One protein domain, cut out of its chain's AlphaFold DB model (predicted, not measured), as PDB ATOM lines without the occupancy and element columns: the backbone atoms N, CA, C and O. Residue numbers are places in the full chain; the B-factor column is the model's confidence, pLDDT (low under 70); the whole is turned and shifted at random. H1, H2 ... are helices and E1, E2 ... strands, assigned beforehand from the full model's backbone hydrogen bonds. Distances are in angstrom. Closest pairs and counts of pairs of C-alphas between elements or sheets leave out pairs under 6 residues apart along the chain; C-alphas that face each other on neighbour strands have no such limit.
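What this domain is: This is residues 45 to 192 of the 246 residues of an uncharacterized protein of Thermoplasmatales archaeon (UniProt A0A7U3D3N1). A curled sheet of four strands has the long helix H6 packed along one of its faces, and a group of three helices, H1, H2 and H3, makes a second part off to one side, where H1 and H3 only graze the sheet and H2 is the farthest out. The short H4 is over the same face as H6, and H5 makes a corner between E4 and H6. The printed part has 148 residues, with six named helices and four named strands in the order E1 H1 H2 H3 E2 E3 H4 E4 H5 H6. The sheet runs E1 - E4 - E2 - E3, all antiparallel, and the class is mixed, helices and strands. The whole is compact, with a radius of gyration of the C-alphas of 16.0 A, and spans 48 by 36 by 27 A.

How they stand to each other: Begin at E1, residues 51 to 54, an edge strand of the strongly twisted sheet; its residues 53 to 54 pair with residues 64 to 65, parallel, in a pairing too short to be a named strand. Go on to H1, residues 69 to 84, which only grazes the sheet with its residues 71 to 79. H2, residues 88 to 97, forms a helical hairpin with H1: they touch, closest at the C-alphas of Asp 73 and Ser 95, 7.3 A apart, at a steep tilt of 40 degrees, opposite ways. H3, residues 100 to 110, touches H1 at a shallow tilt of 23 degrees, the same way; the closest C-alphas, of Asp 73 and Ser 100, are 5.1 A apart. H2 and H3 are apart. Next come E2, residues 114 to 122, and E3, residues 126 to 129, a hairpin of antiparallel strands; look at N 121 and O 127, 2.8 A apart. H4, residues 133 to 138, lies over E2 at a height over the sheet of 9.5 A. E4, residues 145 to 153, is an inner strand: N 151 and O 116 of E2 are 3.0 A apart, and N 150 and O 53 of E1 are 2.9 A apart. E3, H4 and E4 make a split strand-helix-strand unit, two strands running the same way with E2 between them, and its crossover is right-handed. H5, residues 155 to 162, only grazes the sheet. H6, residues 169 to 191, makes two layers with the sheet, a helix on one face: it lies over E4 and E2 at a height over the sheet of 7.8 A, along the strands, at 22 degrees to E2 on the local plane. With residues 171 to 175 alone H6 only just touches H5, with 3 pairs of C-alphas within 8 A, the closest Ile 158 and Ala 175 at 6.6 A, about perpendicular at 83 degrees. Every O i to N i+4 pair is within hydrogen-bond range in H2, H3, H4, H5 and H6; in H1, 11 of 12 are.

Where its parts are: Find C-alpha 51 at (75.298, 121.407, 112.591), where E1 begins; it runs 9.9 A. H1 is 22.5 A from first to last C-alpha, H2 14.4 A and H3 14.9 A. Find C-alpha 114 at (77.149, 131.342, 115.366), where E2 begins and runs 26.0 A. E3 spans 10.4 A, H4 8.9 A, E4 24.3 A and H5 10.7 A. H6 is 32.8 A long and ends at C-alpha 191, at (92.271, 114.426, 103.737).

The domain as a whole: The two C-alphas farthest apart, those of Thr 89 and Ser 124, are 48.2 A apart. The printed part has no cut. The link from E1 to H1, residues 55 to 68, is long. The mean pLDDT of the printed part is 94.9, and no printed residue is under 70.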
ATOM      1  N   GLU A  45      80.243 112.238 113.488       95.06
ATOM      2  CA  GLU A  45      79.547 111.324 114.408       95.06
ATOM      3  C   GLU A  45      79.858 111.602 115.892       95.06
ATOM      4  O   GLU A  45      79.293 110.957 116.778       95.06
ATOM      5  N   TRP A  46      80.750 112.555 116.193       95.12
ATOM      6  CA  TRP A  46      81.056 112.975 117.563       95.12
ATOM      7  C   TRP A  46      79.959 113.872 118.162       95.12
ATOM      8  O   TRP A  46      79.029 114.301 117.478       95.12
ATOM      9  N   ASP A  47      80.076 114.183 119.459       95.38
ATOM     10  CA  ASP A  47      79.195 115.137 120.152       95.38
ATOM     11  C   ASP A  47      79.579 116.580 119.780       95.38
ATOM     12  O   ASP A  47      80.253 117.289 120.527       95.38
ATOM     13  N   ASN A  48      79.218 116.974 118.560       97.69
ATOM     14  CA  ASN A  48      79.468 118.301 118.005       97.69
ATOM     15  C   ASN A  48      78.414 119.313 118.477       97.69
ATOM     16  O   ASN A  48      77.227 119.000 118.594       97.69
ATOM     17  N   MET A  49      78.829 120.565 118.681       97.88
ATOM     18  CA  MET A  49      77.905 121.672 118.946       97.88
ATOM     19  C   MET A  49      77.283 122.180 117.638       97.88
ATOM     20  O   MET A  49      76.117 122.591 117.617       97.88
ATOM     21  N   GLY A  50      78.078 122.228 116.567       97.81
ATOM     22  CA  GLY A  50      77.663 122.722 115.265       97.81
ATOM     23  C   GLY A  50      76.897 121.696 114.446       97.81
ATOM     24  O   GLY A  50      77.250 120.523 114.430       97.81
ATOM     25  N   GLU A  51      75.910 122.162 113.684       97.88
ATOM     26  CA  GLU A  51      75.298 121.407 112.591       97.88
ATOM     27  C   GLU A  51      75.917 121.843 111.256       97.88
ATOM     28  O   GLU A  51      75.921 123.030 110.902       97.88
ATOM     29  N   MET A  52      76.455 120.878 110.515       98.12
ATOM     30  CA  MET A  52      77.110 121.052 109.227       98.12
ATOM     31  C   MET A  52      76.164 120.668 108.090       98.12
ATOM     32  O   MET A  52      75.890 119.492 107.845       98.12
ATOM     33  N   VAL A  53      75.721 121.666 107.330       97.00
ATOM     34  CA  VAL A  53      74.836 121.476 106.179       97.00
ATOM     35  C   VAL A  53      75.593 121.767 104.893       97.00
ATOM     36  O   VAL A  53      76.053 122.890 104.671       97.00
ATOM     37  N   CYS A  54      75.673 120.777 104.006       96.31
ATOM     38  CA  CYS A  54      76.421 120.872 102.758       96.31
ATOM     39  C   CYS A  54      75.537 120.709 101.513       96.31
ATOM     40  O   CYS A  54      74.593 119.922 101.468       96.31
ATOM     41  N   TRP A  55      75.913 121.391 100.431       93.88
ATOM     42  CA  TRP A  55      75.329 121.323  99.090       93.88
ATOM     43  C   TRP A  55      76.409 121.066  98.026       93.88
ATOM     44  O   TRP A  55      76.650 121.874  97.133       93.88
ATOM     45  N   HIS A  56      77.069 119.905  98.076       90.88
ATOM     46  CA  HIS A  56      78.052 119.533  97.061       90.88
ATOM     47  C   HIS A  56      77.457 118.607  95.983       90.88
ATOM     48  O   HIS A  56      76.742 117.649  96.308       90.88
ATOM     49  N   PRO A  57      77.748 118.828  94.683       86.44
ATOM     50  CA  PRO A  57      77.227 117.977  93.616       86.44
ATOM     51  C   PRO A  57      77.892 116.596  93.543       86.44
ATOM     52  O   PRO A  57      77.269 115.669  93.034       86.44
ATOM     53  N   ARG A  58      79.141 116.452  94.014       89.06
ATOM     54  CA  ARG A  58      79.945 115.221  93.842       89.06
ATOM     55  C   ARG A  58      80.099 114.369  95.104       89.06
ATOM     56  O   ARG A  58      80.325 113.169  94.979       89.06
ATOM     57  N   TYR A  59      79.983 114.978  96.282       90.94
ATOM     58  CA  TYR A  59      80.308 114.356  97.570       90.94
ATOM     59  C   TYR A  59      79.093 114.421  98.498       90.94
ATOM     60  O   TYR A  59      78.269 115.333  98.365       90.94
ATOM     61  N   LEU A  60      78.969 113.429  99.380       92.19
ATOM     62  CA  LEU A  60      78.117 113.498 100.567       92.19
ATOM     63  C   LEU A  60      78.977 114.042 101.704       92.19
ATOM     64  O   LEU A  60      80.002 113.441 102.005       92.19
ATOM     65  N   LEU A  61      78.606 115.201 102.246       94.81
ATOM     66  CA  LEU A  61      79.404 115.919 103.240       94.81
ATOM     67  C   LEU A  61      78.534 116.410 104.398       94.81
ATOM     68  O   LEU A  61      77.367 116.753 104.184       94.81
ATOM     69  N   GLY A  62      79.156 116.549 105.568       95.00
ATOM     70  CA  GLY A  62      78.530 117.073 106.779       95.00
ATOM     71  C   GLY A  62      77.401 116.193 107.312       95.00
ATOM     72  O   GLY A  62      77.208 115.060 106.877       95.00
ATOM     73  N   ASP A  63      76.621 116.754 108.228       95.88
ATOM     74  CA  ASP A  63      75.528 116.052 108.911       95.88
ATOM     75  C   ASP A  63      74.285 115.979 108.020       95.88
ATOM     76  O   ASP A  63      73.512 115.018 108.053       95.88
ATOM     77  N   ARG A  64      74.087 117.020 107.200       94.50
ATOM     78  CA  ARG A  64      72.931 117.140 106.319       94.50
ATOM     79  C   ARG A  64      73.336 117.542 104.913       94.50
ATOM     80  O   ARG A  64      73.829 118.638 104.654       94.50
ATOM     81  N   GLN A  65      73.013 116.668 103.968       93.62
ATOM     82  CA  GLN A  65      73.178 116.937 102.552       93.62
ATOM     83  C   GLN A  65      71.886 117.500 101.956       93.62
ATOM     84  O   GLN A  65      70.905 116.774 101.813       93.62
ATOM     85  N   ILE A  66      71.923 118.751 101.502       93.38
ATOM     86  CA  ILE A  66      70.802 119.381 100.792       93.38
ATOM     87  C   ILE A  66      71.071 119.460  99.286       93.38
ATOM     88  O   ILE A  66      72.218 119.347  98.823       93.38
ATOM     89  N   GLY A  67      70.003 119.602  98.500       88.31
ATOM     90  CA  GLY A  67      70.057 119.620  97.036       88.31
ATOM     91  C   GLY A  67      69.447 120.860  96.390       88.31
ATOM     92  O   GLY A  67      69.599 121.039  95.177       88.31
ATOM     93  N   THR A  68      68.750 121.693  97.160       87.06
ATOM     94  CA  THR A  68      68.005 122.848  96.659       87.06
ATOM     95  C   THR A  68      68.190 124.077  97.542       87.06
ATOM     96  O   THR A  68      68.456 123.973  98.735       87.06
ATOM     97  N   GLN A  69      68.011 125.259  96.947       82.38
ATOM     98  CA  GLN A  69      68.052 126.522  97.687       82.38
ATOM     99  C   GLN A  69      66.939 126.608  98.741       82.38
ATOM    100  O   GLN A  69      67.170 127.124  99.825       82.38
ATOM    101  N   HIS A  70      65.765 126.046  98.445       88.94
ATOM    102  CA  HIS A  70      64.626 126.044  99.360       88.94
ATOM    103  C   HIS A  70      64.931 125.328 100.686       88.94
ATOM    104  O   HIS A  70      64.483 125.760 101.737       88.94
ATOM    105  N   GLU A  71      65.755 124.278 100.668       91.88
ATOM    106  CA  GLU A  71      66.185 123.618 101.907       91.88
ATOM    107  C   GLU A  71      67.076 124.527 102.771       91.88
ATOM    108  O   GLU A  71      67.013 124.446 103.994       91.88
ATOM    109  N   VAL A  72      67.866 125.422 102.159       91.50
ATOM    110  CA  VAL A  72      68.605 126.463 102.900       91.50
ATOM    111  C   VAL A  72      67.626 127.441 103.546       91.50
ATOM    112  O   VAL A  72      67.825 127.822 104.696       91.50
ATOM    113  N   ASP A  73      66.581 127.839 102.817       93.69
ATOM    114  CA  ASP A  73      65.553 128.753 103.328       93.69
ATOM    115  C   ASP A  73      64.865 128.169 104.558       93.69
ATOM    116  O   ASP A  73      64.771 128.848 105.577       93.69
ATOM    117  N   GLU A  74      64.466 126.897 104.501       94.69
ATOM    118  CA  GLU A  74      63.824 126.221 105.632       94.69
ATOM    119  C   GLU A  74      64.750 126.123 106.850       94.69
ATOM    120  O   GLU A  74      64.306 126.409 107.955       94.69
ATOM    121  N   ILE A  75      66.046 125.843 106.670       95.31
ATOM    122  CA  ILE A  75      67.014 125.843 107.785       95.31
ATOM    123  C   ILE A  75      67.132 127.232 108.421       95.31
ATOM    124  O   ILE A  75      67.101 127.380 109.642       95.31
ATOM    125  N   LEU A  76      67.276 128.282 107.608       96.50
ATOM    126  CA  LEU A  76      67.378 129.647 108.127       96.50
ATOM    127  C   LEU A  76      66.078 130.087 108.809       96.50
ATOM    128  O   LEU A  76      66.123 130.825 109.795       96.50
ATOM    129  N   LEU A  77      64.935 129.634 108.292       96.12
ATOM    130  CA  LEU A  77      63.627 129.860 108.886       96.12
ATOM    131  C   LEU A  77      63.490 129.124 110.220       96.12
ATOM    132  O   LEU A  77      63.056 129.756 111.173       96.12
ATOM    133  N   ASP A  78      63.934 127.870 110.325       96.12
ATOM    134  CA  ASP A  78      63.951 127.095 111.574       96.12
ATOM    135  C   ASP A  78      64.779 127.788 112.664       96.12
ATOM    136  O   ASP A  78      64.324 127.921 113.798       96.12
ATOM    137  N   ILE A  79      65.952 128.330 112.314       97.00
ATOM    138  CA  ILE A  79      66.793 129.097 113.250       97.00
ATOM    139  C   ILE A  79      66.059 130.342 113.773       97.00
ATOM    140  O   ILE A  79      66.187 130.710 114.943       97.00
ATOM    141  N   LEU A  80      65.330 131.044 112.901       97.06
ATOM    142  CA  LEU A  80      64.548 132.216 113.294       97.06
ATOM    143  C   LEU A  80      63.334 131.816 114.133       97.06
ATOM    144  O   LEU A  80      63.038 132.481 115.123       97.06
ATOM    145  N   ASP A  81      62.659 130.742 113.747       96.25
ATOM    146  CA  ASP A  81      61.467 130.218 114.403       96.25
ATOM    147  C   ASP A  81      61.774 129.764 115.833       96.25
ATOM    148  O   ASP A  81      61.071 130.145 116.763       96.25
ATOM    149  N   GLU A  82      62.916 129.101 116.052       95.12
ATOM    150  CA  GLU A  82      63.406 128.735 117.391       95.12
ATOM    151  C   GLU A  82      63.503 129.948 118.336       95.12
ATOM    152  O   GLU A  82      63.316 129.829 119.549       95.12
ATOM    153  N   LYS A  83      63.787 131.137 117.789       93.56
ATOM    154  CA  LYS A  83      63.903 132.376 118.561       93.56
ATOM    155  C   LYS A  83      62.588 133.136 118.700       93.56
ATOM    156  O   LYS A  83      62.329 133.716 119.756       93.56
ATOM    157  N   PHE A  84      61.850 133.264 117.605       95.38
ATOM    158  CA  PHE A  84      60.703 134.165 117.509       95.38
ATOM    159  C   PHE A  84      59.363 133.467 117.710       95.38
ATOM    160  O   PHE A  84      58.385 134.185 117.919       95.38
ATOM    161  N   ASP A  85      59.338 132.131 117.687       95.38
ATOM    162  CA  ASP A  85      58.151 131.287 117.842       95.38
ATOM    163  C   ASP A  85      57.035 131.749 116.894       95.38
ATOM    164  O   ASP A  85      56.015 132.319 117.299       95.38
ATOM    165  N   PHE A  86      57.290 131.634 115.585       96.19
ATOM    166  CA  PHE A  86      56.363 132.122 114.576       96.19
ATOM    167  C   PHE A  86      55.087 131.279 114.580       96.19
ATOM    168  O   PHE A  86      55.099 130.053 114.548       96.19
ATOM    169  N   SER A  87      53.939 131.952 114.505       96.62
ATOM    170  CA  SER A  87      52.697 131.269 114.136       96.62
ATOM    171  C   SER A  87      52.803 130.659 112.733       96.62
ATOM    172  O   SER A  87      53.510 131.184 111.870       96.62
ATOM    173  N   GLU A  88      52.017 129.616 112.466       95.12
ATOM    174  CA  GLU A  88      51.953 128.944 111.158       95.12
ATOM    175  C   GLU A  88      51.772 129.944 110.000       95.12
ATOM    176  O   GLU A  88      52.534 129.941 109.039       95.12
ATOM    177  N   THR A  89      50.859 130.911 110.148       96.19
ATOM    178  CA  THR A  89      50.637 131.971 109.150       96.19
ATOM    179  C   THR A  89      51.847 132.891 108.965       96.19
ATOM    180  O   THR A  89      52.102 133.360 107.855       96.19
ATOM    181  N   GLN A  90      52.598 133.209 110.024       95.94
ATOM    182  CA  GLN A  90      53.828 133.995 109.881       95.94
ATOM    183  C   GLN A  90      54.889 133.192 109.133       95.94
ATOM    184  O   GLN A  90      55.501 133.728 108.209       95.94
ATOM    185  N   ARG A  91      55.055 131.916 109.484       94.69
ATOM    186  CA  ARG A  91      56.009 131.013 108.843       94.69
ATOM    187  C   ARG A  91      55.712 130.846 107.349       94.69
ATOM    188  O   ARG A  91      56.610 131.039 106.534       94.69
ATOM    189  N   GLU A  92      54.452 130.606 106.983       93.81
ATOM    190  CA  GLU A  92      54.002 130.520 105.584       93.81
ATOM    191  C   GLU A  92      54.282 131.808 104.802       93.81
ATOM    192  O   GLU A  92      54.826 131.766 103.699       93.81
ATOM    193  N   ASN A  93      53.943 132.969 105.375       94.31
ATOM    194  CA  ASN A  93      54.195 134.252 104.721       94.31
ATOM    195  C   ASN A  93      55.696 134.497 104.519       94.31
ATOM    196  O   ASN A  93      56.103 134.965 103.458       94.31
ATOM    197  N   ILE A  94      56.527 134.184 105.516       94.19
ATOM    198  CA  ILE A  94      57.978 134.345 105.404       94.19
ATOM    199  C   ILE A  94      58.526 133.411 104.320       94.19
ATOM    200  O   ILE A  94      59.195 133.900 103.417       94.19
ATOM    201  N   SER A  95      58.189 132.119 104.357       91.69
ATOM    202  CA  SER A  95      58.635 131.132 103.358       91.69
ATOM    203  C   SER A  95      58.199 131.512 101.932       91.69
ATOM    204  O   SER A  95      58.942 131.322 100.971       91.69
ATOM    205  N   TYR A  96      57.027 132.140 101.772       91.50
ATOM    206  CA  TYR A  96      56.534 132.576 100.462       91.50
ATOM    207  C   TYR A  96      57.227 133.834  99.908       91.50
ATOM    208  O   TYR A  96      57.384 133.963  98.691       91.50
ATOM    209  N   TYR A  97      57.608 134.788 100.767       90.69
ATOM    210  CA  TYR A  97      58.098 136.107 100.335       90.69
ATOM    211  C   TYR A  97      59.597 136.349 100.554       90.69
ATOM    212  O   TYR A  97      60.146 137.258  99.925       90.69
ATOM    213  N   ALA A  98      60.256 135.610 101.448       91.31
ATOM    214  CA  ALA A  98      61.658 135.815 101.796       91.31
ATOM    215  C   ALA A  98      62.555 134.784 101.107       91.31
ATOM    216  O   ALA A  98      62.346 133.583 101.225       91.31
ATOM    217  N   ASP A  99      63.590 135.269 100.425       92.00
ATOM    218  CA  ASP A  99      64.667 134.422  99.922       92.00
ATOM    219  C   ASP A  99      65.777 134.226 100.972       92.00
ATOM    220  O   ASP A  99      65.828 134.900 102.011       92.00
ATOM    221  N   SER A 100      66.730 133.347 100.660       90.44
ATOM    222  CA  SER A 100      67.839 132.991 101.551       90.44
ATOM    223  C   SER A 100      68.663 134.186 102.007       90.44
ATOM    224  O   SER A 100      69.208 134.173 103.106       90.44
ATOM    225  N   SER A 101      68.787 135.229 101.183       91.94
ATOM    226  CA  SER A 101      69.578 136.408 101.533       91.94
ATOM    227  C   SER A 101      68.888 137.238 102.615       91.94
ATOM    228  O   SER A 101      69.545 137.728 103.538       91.94
ATOM    229  N   VAL A 102      67.559 137.350 102.539       95.69
ATOM    230  CA  VAL A 102      66.733 138.022 103.545       95.69
ATOM    231  C   VAL A 102      66.750 137.230 104.846       95.69
ATOM    232  O   VAL A 102      67.007 137.812 105.903       95.69
ATOM    233  N   LEU A 103      66.552 135.913 104.767       96.56
ATOM    234  CA  LEU A 103      66.563 135.022 105.928       96.56
ATOM    235  C   LEU A 103      67.931 135.006 106.616       96.56
ATOM    236  O   LEU A 103      68.018 135.236 107.820       96.56
ATOM    237  N   LEU A 104      69.020 134.859 105.855       95.50
ATOM    238  CA  LEU A 104      70.381 134.875 106.394       95.50
ATOM    239  C   LEU A 104      70.686 136.209 107.075       95.50
ATOM    240  O   LEU A 104      71.244 136.243 108.171       95.50
ATOM    241  N   ARG A 105      70.295 137.329 106.457       96.44
ATOM    242  CA  ARG A 105      70.454 138.648 107.075       96.44
ATOM    243  C   ARG A 105      69.660 138.753 108.373       96.44
ATOM    244  O   ARG A 105      70.182 139.305 109.339       96.44
ATOM    245  N   ALA A 106      68.433 138.238 108.412       96.88
ATOM    246  CA  ALA A 106      67.626 138.232 109.626       96.88
ATOM    247  C   ALA A 106      68.287 137.395 110.732       96.88
ATOM    248  O   ALA A 106      68.405 137.886 111.855       96.88
ATOM    249  N   VAL A 107      68.812 136.207 110.406       97.38
ATOM    250  CA  VAL A 107      69.576 135.370 111.346       97.38
ATOM    251  C   VAL A 107      70.758 136.159 111.907       97.38
ATOM    252  O   VAL A 107      70.873 136.323 113.120       97.38
ATOM    253  N   LEU A 108      71.600 136.731 111.045       95.12
ATOM    254  CA  LEU A 108      72.811 137.447 111.466       95.12
ATOM    255  C   LEU A 108      72.532 138.707 112.304       95.12
ATOM    256  O   LEU A 108      73.354 139.064 113.147       95.12
ATOM    257  N   MET A 109      71.412 139.392 112.060       95.38
ATOM    258  CA  MET A 109      71.078 140.668 112.708       95.38
ATOM    259  C   MET A 109      70.240 140.509 113.975       95.38
ATOM    260  O   MET A 109      70.306 141.363 114.863       95.38
ATOM    261  N   HIS A 110      69.417 139.465 114.044       95.81
ATOM    262  CA  HIS A 110      68.389 139.337 115.072       95.81
ATOM    263  C   HIS A 110      68.551 138.104 115.956       95.81
ATOM    264  O   HIS A 110      67.842 137.991 116.956       95.81
ATOM    265  N   THR A 111      69.521 137.234 115.677       96.44
ATOM    266  CA  THR A 111      69.880 136.094 116.532       96.44
ATOM    267  C   THR A 111      71.308 136.226 117.069       96.44
ATOM    268  O   THR A 111      72.089 137.082 116.644       96.44
ATOM    269  N   LYS A 112      71.649 135.380 118.038       96.94
ATOM    270  CA  LYS A 112      73.013 135.154 118.527       96.94
ATOM    271  C   LYS A 112      73.634 133.874 117.966       96.94
ATOM    272  O   LYS A 112      74.726 133.518 118.395       96.94
ATOM    273  N   THR A 113      73.003 133.264 116.962       97.69
ATOM    274  CA  THR A 113      73.529 132.119 116.214       97.69
ATOM    275  C   THR A 113      74.961 132.391 115.747       97.69
ATOM    276  O   THR A 113      75.288 133.471 115.216       97.69
ATOM    277  N   ALA A 114      75.834 131.417 115.984       98.12
ATOM    278  CA  ALA A 114      77.149 131.342 115.366       98.12
ATOM    279  C   ALA A 114      76.973 130.616 114.032       98.12
ATOM    280  O   ALA A 114      76.418 129.528 114.003       98.12
ATOM    281  N   LEU A 115      77.379 131.239 112.927       98.12
ATOM    282  CA  LEU A 115      77.233 130.683 111.584       98.12
ATOM    283  C   LEU A 115      78.477 131.037 110.779       98.12
ATOM    284  O   LEU A 115      78.873 132.208 110.739       98.12
ATOM    285  N   LEU A 116      79.078 130.034 110.145       98.19
ATOM    286  CA  LEU A 116      80.248 130.176 109.287       98.19
ATOM    287  C   LEU A 116      79.982 129.524 107.921       98.19
ATOM    288  O   LEU A 116      79.356 128.465 107.859       98.19
ATOM    289  N   PRO A 117      80.446 130.135 106.818       97.12
ATOM    290  CA  PRO A 117      80.421 129.483 105.515       97.12
ATOM    291  C   PRO A 117      81.415 128.321 105.501       97.12
ATOM    292  O   PRO A 117      82.445 128.398 106.161       97.12
ATOM    293  N   LEU A 118      81.153 127.297 104.698       97.88
ATOM    294  CA  LEU A 118      82.102 126.227 104.402       97.88
ATOM    295  C   LEU A 118      82.507 126.309 102.941       97.88
ATOM    296  O   LEU A 118      81.662 126.324 102.044       97.88
ATOM    297  N   TYR A 119      83.806 126.349 102.704       97.38
ATOM    298  CA  TYR A 119      84.412 126.259 101.388       97.38
ATOM    299  C   TYR A 119      85.000 124.867 101.215       97.38
ATOM    300  O   TYR A 119      85.552 124.326 102.168       97.38
ATOM    301  N   LEU A 120      84.923 124.322 100.003       96.50
ATOM    302  CA  LEU A 120      85.601 123.082  99.631       96.50
ATOM    303  C   LEU A 120      86.560 123.369  98.483       96.50
ATOM    304  O   LEU A 120      86.153 124.016  97.518       96.50
ATOM    305  N   TYR A 121      87.789 122.882  98.593       94.75
ATOM    306  CA  TYR A 121      88.764 122.768  97.514       94.75
ATOM    307  C   TYR A 121      88.782 121.316  97.018       94.75
ATOM    308  O   TYR A 121      88.862 120.409  97.839       94.75
ATOM    309  N   ASP A 122      88.672 121.087  95.707       93.31
ATOM    310  CA  ASP A 122      88.539 119.772  95.055       93.31
ATOM    311  C   ASP A 122      89.527 119.655  93.880       93.31
ATOM    312  O   ASP A 122      89.189 119.957  92.733       93.31
ATOM    313  N   HIS A 123      90.759 119.218  94.170       86.62
ATOM    314  CA  HIS A 123      91.837 119.055  93.184       86.62
ATOM    315  C   HIS A 123      92.734 117.852  93.531       86.62
ATOM    316  O   HIS A 123      93.756 117.977  94.204       86.62
ATOM    317  N   SER A 124      92.365 116.662  93.039       82.75
ATOM    318  CA  SER A 124      93.012 115.352  93.325       82.75
ATOM    319  C   SER A 124      92.853 114.823  94.760       82.75
ATOM    320  O   SER A 124      93.245 113.698  95.050       82.75
ATOM    321  N   GLY A 125      92.211 115.609  95.610       86.81
ATOM    322  CA  GLY A 125      91.752 115.332  96.964       86.81
ATOM    323  C   GLY A 125      90.808 116.468  97.356       86.81
ATOM    324  O   GLY A 125      90.649 117.424  96.585       86.81
ATOM    325  N   ILE A 126      90.182 116.370  98.524       93.12
ATOM    326  CA  ILE A 126      89.295 117.424  99.015       93.12
ATOM    327  C   ILE A 126      89.773 117.989 100.342       93.12
ATOM    328  O   ILE A 126      90.298 117.265 101.179       93.12
ATOM    329  N   SER A 127      89.579 119.293 100.507       94.81
ATOM    330  CA  SER A 127      89.852 120.009 101.748       94.81
ATOM    331  C   SER A 127      88.744 121.020 102.012       94.81
ATOM    332  O   SER A 127      88.259 121.676 101.086       94.81
ATOM    333  N   MET A 128      88.325 121.134 103.267       96.88
ATOM    334  CA  MET A 128      87.276 122.027 103.732       96.88
ATOM    335  C   MET A 128      87.844 123.124 104.634       96.88
ATOM    336  O   MET A 128      88.789 122.931 105.387       96.88
ATOM    337  N   SER A 129      87.263 124.320 104.570       96.94
ATOM    338  CA  SER A 129      87.618 125.399 105.490       96.94
ATOM    339  C   SER A 129      86.461 126.363 105.695       96.94
ATOM    340  O   SER A 129      85.676 126.616 104.781       96.94
ATOM    341  N   THR A 130      86.405 126.992 106.867       97.56
ATOM    342  CA  THR A 130      85.483 128.108 107.130       97.56
ATOM    343  C   THR A 130      85.965 129.447 106.554       97.56
ATOM    344  O   THR A 130      85.262 130.460 106.611       97.56
ATOM    345  N   GLY A 131      87.169 129.481 105.968       94.88
ATOM    346  CA  GLY A 131      87.765 130.668 105.363       94.88
ATOM    347  C   GLY A 131      88.233 130.432 103.929       94.88
ATOM    348  O   GLY A 131      88.987 129.514 103.641       94.88
ATOM    349  N   SER A 132      87.884 131.342 103.018       92.62
ATOM    350  CA  SER A 132      88.317 131.254 101.609       92.62
ATOM    351  C   SER A 132      89.747 131.738 101.347       92.62
ATOM    352  O   SER A 132      90.238 131.634 100.223       92.62
ATOM    353  N   ARG A 133      90.426 132.321 102.346       92.88
ATOM    354  CA  ARG A 133      91.728 132.979 102.148       92.88
ATOM    355  C   ARG A 133      92.788 132.008 101.629       92.88
ATOM    356  O   ARG A 133      93.495 132.360 100.691       92.88
ATOM    357  N   LEU A 134      92.872 130.818 102.223       88.94
ATOM    358  CA  LEU A 134      93.839 129.794 101.835       88.94
ATOM    359  C   LEU A 134      93.588 129.323 100.397       88.94
ATOM    360  O   LEU A 134      94.495 129.352  99.571       88.94
ATOM    361  N   PHE A 135      92.340 128.996 100.065       92.94
ATOM    362  CA  PHE A 135      91.983 128.510  98.730       92.94
ATOM    363  C   PHE A 135      92.173 129.572  97.653       92.94
ATOM    364  O   PHE A 135      92.698 129.275  96.588       92.94
ATOM    365  N   ARG A 136      91.887 130.844  97.954       92.75
ATOM    366  CA  ARG A 136      92.204 131.958  97.052       92.75
ATOM    367  C   ARG A 136      93.710 132.142  96.837       92.75
ATOM    368  O   ARG A 136      94.107 132.624  95.782       92.75
ATOM    369  N   MET A 137      94.540 131.826  97.833       91.44
ATOM    370  CA  MET A 137      95.999 131.881  97.687       91.44
ATOM    371  C   MET A 137      96.534 130.727  96.830       91.44
ATOM    372  O   MET A 137      97.479 130.949  96.078       91.44
ATOM    373  N   MET A 138      95.938 129.534  96.921       88.44
ATOM    374  CA  MET A 138      96.340 128.359  96.132       88.44
ATOM    375  C   MET A 138      95.791 128.394  94.699       88.44
ATOM    376  O   MET A 138      96.520 128.123  93.751       88.44
ATOM    377  N   ASP A 139      94.531 128.790  94.542       89.69
ATOM    378  CA  ASP A 139      93.834 128.929  93.267       89.69
ATOM    379  C   ASP A 139      93.076 130.267  93.228       89.69
ATOM    380  O   ASP A 139      91.894 130.391  93.564       89.69
ATOM    381  N   GLY A 140      93.784 131.316  92.808       89.06
ATOM    382  CA  GLY A 140      93.217 132.660  92.693       89.06
ATOM    383  C   GLY A 140      92.155 132.804  91.598       89.06
ATOM    384  O   GLY A 140      91.386 133.767  91.641       89.06
ATOM    385  N   ALA A 141      92.105 131.873  90.636       89.81
ATOM    386  CA  ALA A 141      91.112 131.863  89.564       89.81
ATOM    387  C   ALA A 141      89.777 131.240  90.011       89.81
ATOM    388  O   ALA A 141      88.746 131.547  89.408       89.81
ATOM    389  N   GLY A 142      89.783 130.444  91.087       89.50
ATOM    390  CA  GLY A 142      88.583 129.857  91.687       89.50
ATOM    391  C   GLY A 142      87.968 128.758  90.827       89.50
ATOM    392  O   GLY A 142      86.747 128.693  90.688       89.50
ATOM    393  N   TRP A 143      88.807 127.944  90.193       90.94
ATOM    394  CA  TRP A 143      88.385 126.789  89.405       90.94
ATOM    395  C   TRP A 143      88.051 125.593  90.286       90.94
ATOM    396  O   TRP A 143      87.062 124.907  90.021       90.94
ATOM    397  N   ASP A 144      88.832 125.394  91.344       91.38
ATOM    398  CA  ASP A 144      88.801 124.167  92.135       91.38
ATOM    399  C   ASP A 144      88.193 124.363  93.523       91.38
ATOM    400  O   ASP A 144      88.133 123.416  94.297       91.38
ATOM    401  N   TRP A 145      87.704 125.562  93.858       93.75
ATOM    402  CA  TRP A 145      87.013 125.783  95.125       93.75
ATOM    403  C   TRP A 145      85.773 126.656  95.023       93.75
ATOM    404  O   TRP A 145      85.679 127.580  94.214       93.75
ATOM    405  N   ASN A 146      84.810 126.377  95.897       92.75
ATOM    406  CA  ASN A 146      83.602 127.180  96.040       92.75
ATOM    407  C   ASN A 146      83.013 127.036  97.448       92.75
ATOM    408  O   ASN A 146      83.430 126.179  98.227       92.75
ATOM    409  N   ILE A 147      82.031 127.875  97.776       93.69
ATOM    410  CA  ILE A 147      81.191 127.662  98.952       93.69
ATOM    411  C   ILE A 147      80.347 126.399  98.744       93.69
ATOM    412  O   ILE A 147      79.661 126.250  97.729       93.69
ATOM    413  N   THR A 148      80.415 125.485  99.703       94.38
ATOM    414  CA  THR A 148      79.746 124.183  99.655       94.38
ATOM    415  C   THR A 148      78.787 123.953 100.814       94.38
ATOM    416  O   THR A 148      78.168 122.894 100.858       94.38
ATOM    417  N   GLY A 149      78.708 124.861 101.783       95.88
ATOM    418  CA  GLY A 149      77.968 124.592 103.007       95.88
ATOM    419  C   GLY A 149      77.916 125.762 103.977       95.88
ATOM    420  O   GLY A 149      78.531 126.813 103.758       95.88
ATOM    421  N   ILE A 150      77.206 125.532 105.074       97.12
ATOM    422  CA  ILE A 150      77.311 126.288 106.321       97.12
ATOM    423  C   ILE A 150      77.546 125.319 107.475       97.12
ATOM    424  O   ILE A 150      77.062 124.190 107.454       97.12
ATOM    425  N   ILE A 151      78.243 125.795 108.497       98.56
ATOM    426  CA  ILE A 151      78.203 125.208 109.833       98.56
ATOM    427  C   ILE A 151      77.617 126.247 110.786       98.56
ATOM    428  O   ILE A 151      77.976 127.431 110.709       98.56
ATOM    429  N   TYR A 152      76.683 125.847 111.645       98.50
ATOM    430  CA  TYR A 152      76.045 126.769 112.581       98.50
ATOM    431  C   TYR A 152      75.727 126.131 113.932       98.50
ATOM    432  O   TYR A 152      75.521 124.932 114.032       98.50
ATOM    433  N   ALA A 153      75.634 126.965 114.966       98.44
ATOM    434  CA  ALA A 153      75.102 126.608 116.276       98.44
ATOM    435  C   ALA A 153      74.050 127.644 116.684       98.44
ATOM    436  O   ALA A 153      74.323 128.854 116.683       98.44
ATOM    437  N   THR A 154      72.840 127.176 117.002       97.94
ATOM    438  CA  THR A 154      71.720 128.033 117.414       97.94
ATOM    439  C   THR A 154      71.949 128.609 118.809       97.94
ATOM    440  O   THR A 154      72.865 128.211 119.534       97.94
ATOM    441  N   GLU A 155      71.116 129.570 119.217       97.38
ATOM    442  CA  GLU A 155      71.229 130.140 120.561       97.38
ATOM    443  C   GLU A 155      71.068 129.080 121.655       97.38
ATOM    444  O   GLU A 155      71.767 129.141 122.667       97.38
ATOM    445  N   ASN A 156      70.181 128.100 121.467       96.56
ATOM    446  CA  ASN A 156      69.997 127.045 122.455       96.56
ATOM    447  C   ASN A 156      71.197 126.096 122.504       96.56
ATOM    448  O   ASN A 156      71.646 125.781 123.608       96.56
ATOM    449  N   SER A 157      71.764 125.709 121.354       97.50
ATOM    450  CA  SER A 157      72.985 124.888 121.315       97.50
ATOM    451  C   SER A 157      74.151 125.583 122.019       97.50
ATOM    452  O   SER A 157      74.779 124.988 122.890       97.50
ATOM    453  N   ILE A 158      74.368 126.875 121.749       98.50
ATOM    454  CA  ILE A 158      75.430 127.664 122.398       98.50
ATOM    455  C   ILE A 158      75.197 127.760 123.914       98.50
ATOM    456  O   ILE A 158      76.120 127.574 124.704       98.50
ATOM    457  N   LYS A 159      73.968 128.047 124.358       98.19
ATOM    458  CA  LYS A 159      73.658 128.132 125.797       98.19
ATOM    459  C   LYS A 159      73.884 126.807 126.516       98.19
ATOM    460  O   LYS A 159      74.389 126.818 127.637       98.19
ATOM    461  N   LYS A 160      73.508 125.693 125.880       97.44
ATOM    462  CA  LYS A 160      73.714 124.339 126.403       97.44
ATOM    463  C   LYS A 160      75.205 124.034 126.533       97.44
ATOM    464  O   LYS A 160      75.630 123.669 127.624       97.44
ATOM    465  N   GLU A 161      75.968 124.238 125.462       97.94
ATOM    466  CA  GLU A 161      77.398 123.918 125.394       97.94
ATOM    467  C   GLU A 161      78.214 124.702 126.427       97.94
ATOM    468  O   GLU A 161      78.963 124.138 127.221       97.94
ATOM    469  N   PHE A 162      78.010 126.021 126.490       97.56
ATOM    470  CA  PHE A 162      78.762 126.887 127.401       97.56
ATOM    471  C   PHE A 162      78.134 127.010 128.797       97.56
ATOM    472  O   PHE A 162      78.694 127.685 129.663       97.56
ATOM    473  N   GLY A 163      76.969 126.399 129.034       97.75
ATOM    474  CA  GLY A 163      76.261 126.458 130.315       97.75
ATOM    475  C   GLY A 163      75.854 127.877 130.729       97.75
ATOM    476  O   GLY A 163      75.909 128.217 131.914       97.75
ATOM    477  N   VAL A 164      75.474 128.729 129.769       97.81
ATOM    478  CA  VAL A 164      75.157 130.150 130.005       97.81
ATOM    479  C   VAL A 164      73.677 130.465 129.797       97.81
ATOM    480  O   VAL A 164      73.016 129.912 128.925       97.81
ATOM    481  N   ALA A 165      73.150 131.415 130.574       95.44
ATOM    482  CA  ALA A 165      71.779 131.906 130.397       95.44
ATOM    483  C   ALA A 165      71.650 132.905 129.228       95.44
ATOM    484  O   ALA A 165      70.637 132.925 128.527       95.44
ATOM    485  N   GLU A 166      72.686 133.717 128.998       96.44
ATOM    486  CA  GLU A 166      72.739 134.737 127.947       96.44
ATOM    487  C   GLU A 166      74.035 134.633 127.139       96.44
ATOM    488  O   GLU A 166      75.103 134.348 127.681       96.44
ATOM    489  N   ILE A 167      73.942 134.901 125.834       97.94
ATOM    490  CA  ILE A 167      75.077 134.843 124.909       97.94
ATOM    491  C   ILE A 167      75.672 136.244 124.758       97.94
ATOM    492  O   ILE A 167      75.100 137.119 124.098       97.94
ATOM    493  N   THR A 168      76.842 136.448 125.361       97.75
ATOM    494  CA  THR A 168      77.672 137.637 125.133       97.75
ATOM    495  C   THR A 168      78.407 137.531 123.795       97.75
ATOM    496  O   THR A 168      78.469 136.459 123.193       97.75
ATOM    497  N   GLU A 169      79.004 138.627 123.319       96.50
ATOM    498  CA  GLU A 169      79.822 138.557 122.099       96.50
ATOM    499  C   GLU A 169      81.059 137.666 122.292       96.50
ATOM    500  O   GLU A 169      81.443 136.956 121.373       96.50
ATOM    501  N   GLU A 170      81.636 137.626 123.499       97.88
ATOM    502  CA  GLU A 170      82.757 136.731 123.810       97.88
ATOM    503  C   GLU A 170      82.345 135.256 123.707       97.88
ATOM    504  O   GLU A 170      83.048 134.465 123.084       97.88
ATOM    505  N   VAL A 171      81.193 134.883 124.277       98.50
ATOM    506  CA  VAL A 171      80.668 133.510 124.166       98.50
ATOM    507  C   VAL A 171      80.368 133.173 122.708       98.50
ATOM    508  O   VAL A 171      80.667 132.074 122.253       98.50
ATOM    509  N   ARG A 172      79.822 134.125 121.948       97.88
ATOM    510  CA  ARG A 172      79.527 133.922 120.530       97.88
ATOM    511  C   ARG A 172      80.786 133.732 119.681       97.88
ATOM    512  O   ARG A 172      80.760 132.927 118.754       97.88
ATOM    513  N   GLU A 173      81.869 134.447 119.971       98.25
ATOM    514  CA  GLU A 173      83.149 134.218 119.290       98.25
ATOM    515  C   GLU A 173      83.765 132.873 119.687       98.25
ATOM    516  O   GLU A 173      84.185 132.149 118.791       98.25
ATOM    517  N   LYS A 174      83.692 132.462 120.964       98.50
ATOM    518  CA  LYS A 174      84.087 131.100 121.379       98.50
ATOM    519  C   LYS A 174      83.294 130.021 120.650       98.50
ATOM    520  O   LYS A 174      83.872 129.038 120.205       98.50
ATOM    521  N   ALA A 175      81.991 130.228 120.469       98.62
ATOM    522  CA  ALA A 175      81.167 129.319 119.686       98.62
ATOM    523  C   ALA A 175      81.649 129.244 118.229       98.62
ATOM    524  O   ALA A 175      81.778 128.155 117.685       98.62
ATOM    525  N   LYS A 176      81.972 130.378 117.591       98.69
ATOM    526  CA  LYS A 176      82.552 130.364 116.237       98.69
ATOM    527  C   LYS A 176      83.912 129.677 116.196       98.69
ATOM    528  O   LYS A 176      84.174 129.000 115.214       98.69
ATOM    529  N   ASP A 177      84.760 129.858 117.204       98.69
ATOM    530  CA  ASP A 177      86.040 129.151 117.291       98.69
ATOM    531  C   ASP A 177      85.811 127.640 117.363       98.69
ATOM    532  O   ASP A 177      86.376 126.918 116.553       98.69
ATOM    533  N   GLN A 178      84.878 127.168 118.194       98.56
ATOM    534  CA  GLN A 178      84.499 125.752 118.234       98.56
ATOM    535  C   GLN A 178      83.981 125.246 116.878       98.56
ATOM    536  O   GLN A 178      84.414 124.197 116.419       98.56
ATOM    537  N   LEU A 179      83.155 126.021 116.163       98.81
ATOM    538  CA  LEU A 179      82.734 125.661 114.798       98.81
ATOM    539  C   LEU A 179      83.904 125.598 113.797       98.81
ATOM    540  O   LEU A 179      83.840 124.850 112.821       98.81
ATOM    541  N   ARG A 180      84.961 126.405 113.983       98.69
ATOM    542  CA  ARG A 180      86.174 126.330 113.150       98.69
ATOM    543  C   ARG A 180      86.948 125.051 113.433       98.69
ATOM    544  O   ARG A 180      87.370 124.422 112.469       98.69
ATOM    545  N   GLU A 181      87.083 124.675 114.701       98.12
ATOM    546  CA  GLU A 181      87.733 123.428 115.117       98.12
ATOM    547  C   GLU A 181      86.958 122.202 114.614       98.12
ATOM    548  O   GLU A 181      87.551 121.302 114.034       98.12
ATOM    549  N   GLU A 182      85.624 122.193 114.711       98.62
ATOM    550  CA  GLU A 182      84.796 121.111 114.157       98.62
ATOM    551  C   GLU A 182      84.962 120.964 112.635       98.62
ATOM    552  O   GLU A 182      85.068 119.856 112.108       98.62
ATOM    553  N   ALA A 183      84.999 122.086 111.909       98.38
ATOM    554  CA  ALA A 183      85.239 122.073 110.470       98.38
ATOM    555  C   ALA A 183      86.674 121.638 110.119       98.38
ATOM    556  O   ALA A 183      86.884 121.046 109.063       98.38
ATOM    557  N   HIS A 184      87.650 121.933 110.980       97.69
ATOM    558  CA  HIS A 184      89.048 121.539 110.808       97.69
ATOM    559  C   HIS A 184      89.270 120.051 111.091       97.69
ATOM    560  O   HIS A 184      89.904 119.379 110.283       97.69
ATOM    561  N   ALA A 185      88.660 119.502 112.144       97.38
ATOM    562  CA  ALA A 185      88.647 118.062 112.394       97.38
ATOM    563  C   ALA A 185      88.030 117.302 111.211       97.38
ATOM    564  O   ALA A 185      88.591 116.314 110.734       97.38
ATOM    565  N   TYR A 186      86.914 117.807 110.671       97.50
ATOM    566  CA  TYR A 186      86.326 117.227 109.468       97.50
ATOM    567  C   TYR A 186      87.260 117.337 108.259       97.50
ATOM    568  O   TYR A 186      87.431 116.361 107.544       97.50
ATOM    569  N   ASP A 187      87.931 118.472 108.043       97.00
ATOM    570  CA  ASP A 187      88.939 118.607 106.981       97.00
ATOM    571  C   ASP A 187      90.084 117.584 107.091       97.00
ATOM    572  O   ASP A 187      90.452 116.986 106.079       97.00
ATOM    573  N   LEU A 188      90.617 117.343 108.294       94.94
ATOM    574  CA  LEU A 188      91.641 116.319 108.531       94.94
ATOM    575  C   LEU A 188      91.132 114.930 108.129       94.94
ATOM    576  O   LEU A 188      91.805 114.220 107.380       94.94
ATOM    577  N   TYR A 189      89.905 114.588 108.528       95.00
ATOM    578  CA  TYR A 189      89.241 113.354 108.106       95.00
ATOM    579  C   TYR A 189      89.097 113.257 106.578       95.00
ATOM    580  O   TYR A 189      89.472 112.248 105.981       95.00
ATOM    581  N   LEU A 190      88.633 114.323 105.913       93.81
ATOM    582  CA  LEU A 190      88.469 114.363 104.454       93.81
ATOM    583  C   LEU A 190      89.795 114.150 103.700       93.81
ATOM    584  O   LEU A 190      89.791 113.594 102.597       93.81
ATOM    585  N   ARG A 191      90.916 114.593 104.283       91.69
ATOM    586  CA  ARG A 191      92.271 114.426 103.737       91.69
ATOM    587  C   ARG A 191      92.924 113.088 104.096       91.69
ATOM    588  O   ARG A 191      93.944 112.757 103.496       91.69
ATOM    589  N   GLY A 192      92.337 112.314 105.010       90.56
ATOM    590  CA  GLY A 192      92.927 111.078 105.531       90.56
ATOM    591  C   GLY A 192      94.041 111.315 106.555       90.56
ATOM    592  O   GLY A 192      94.863 110.437 106.777       90.56
TER     593      GLY A 192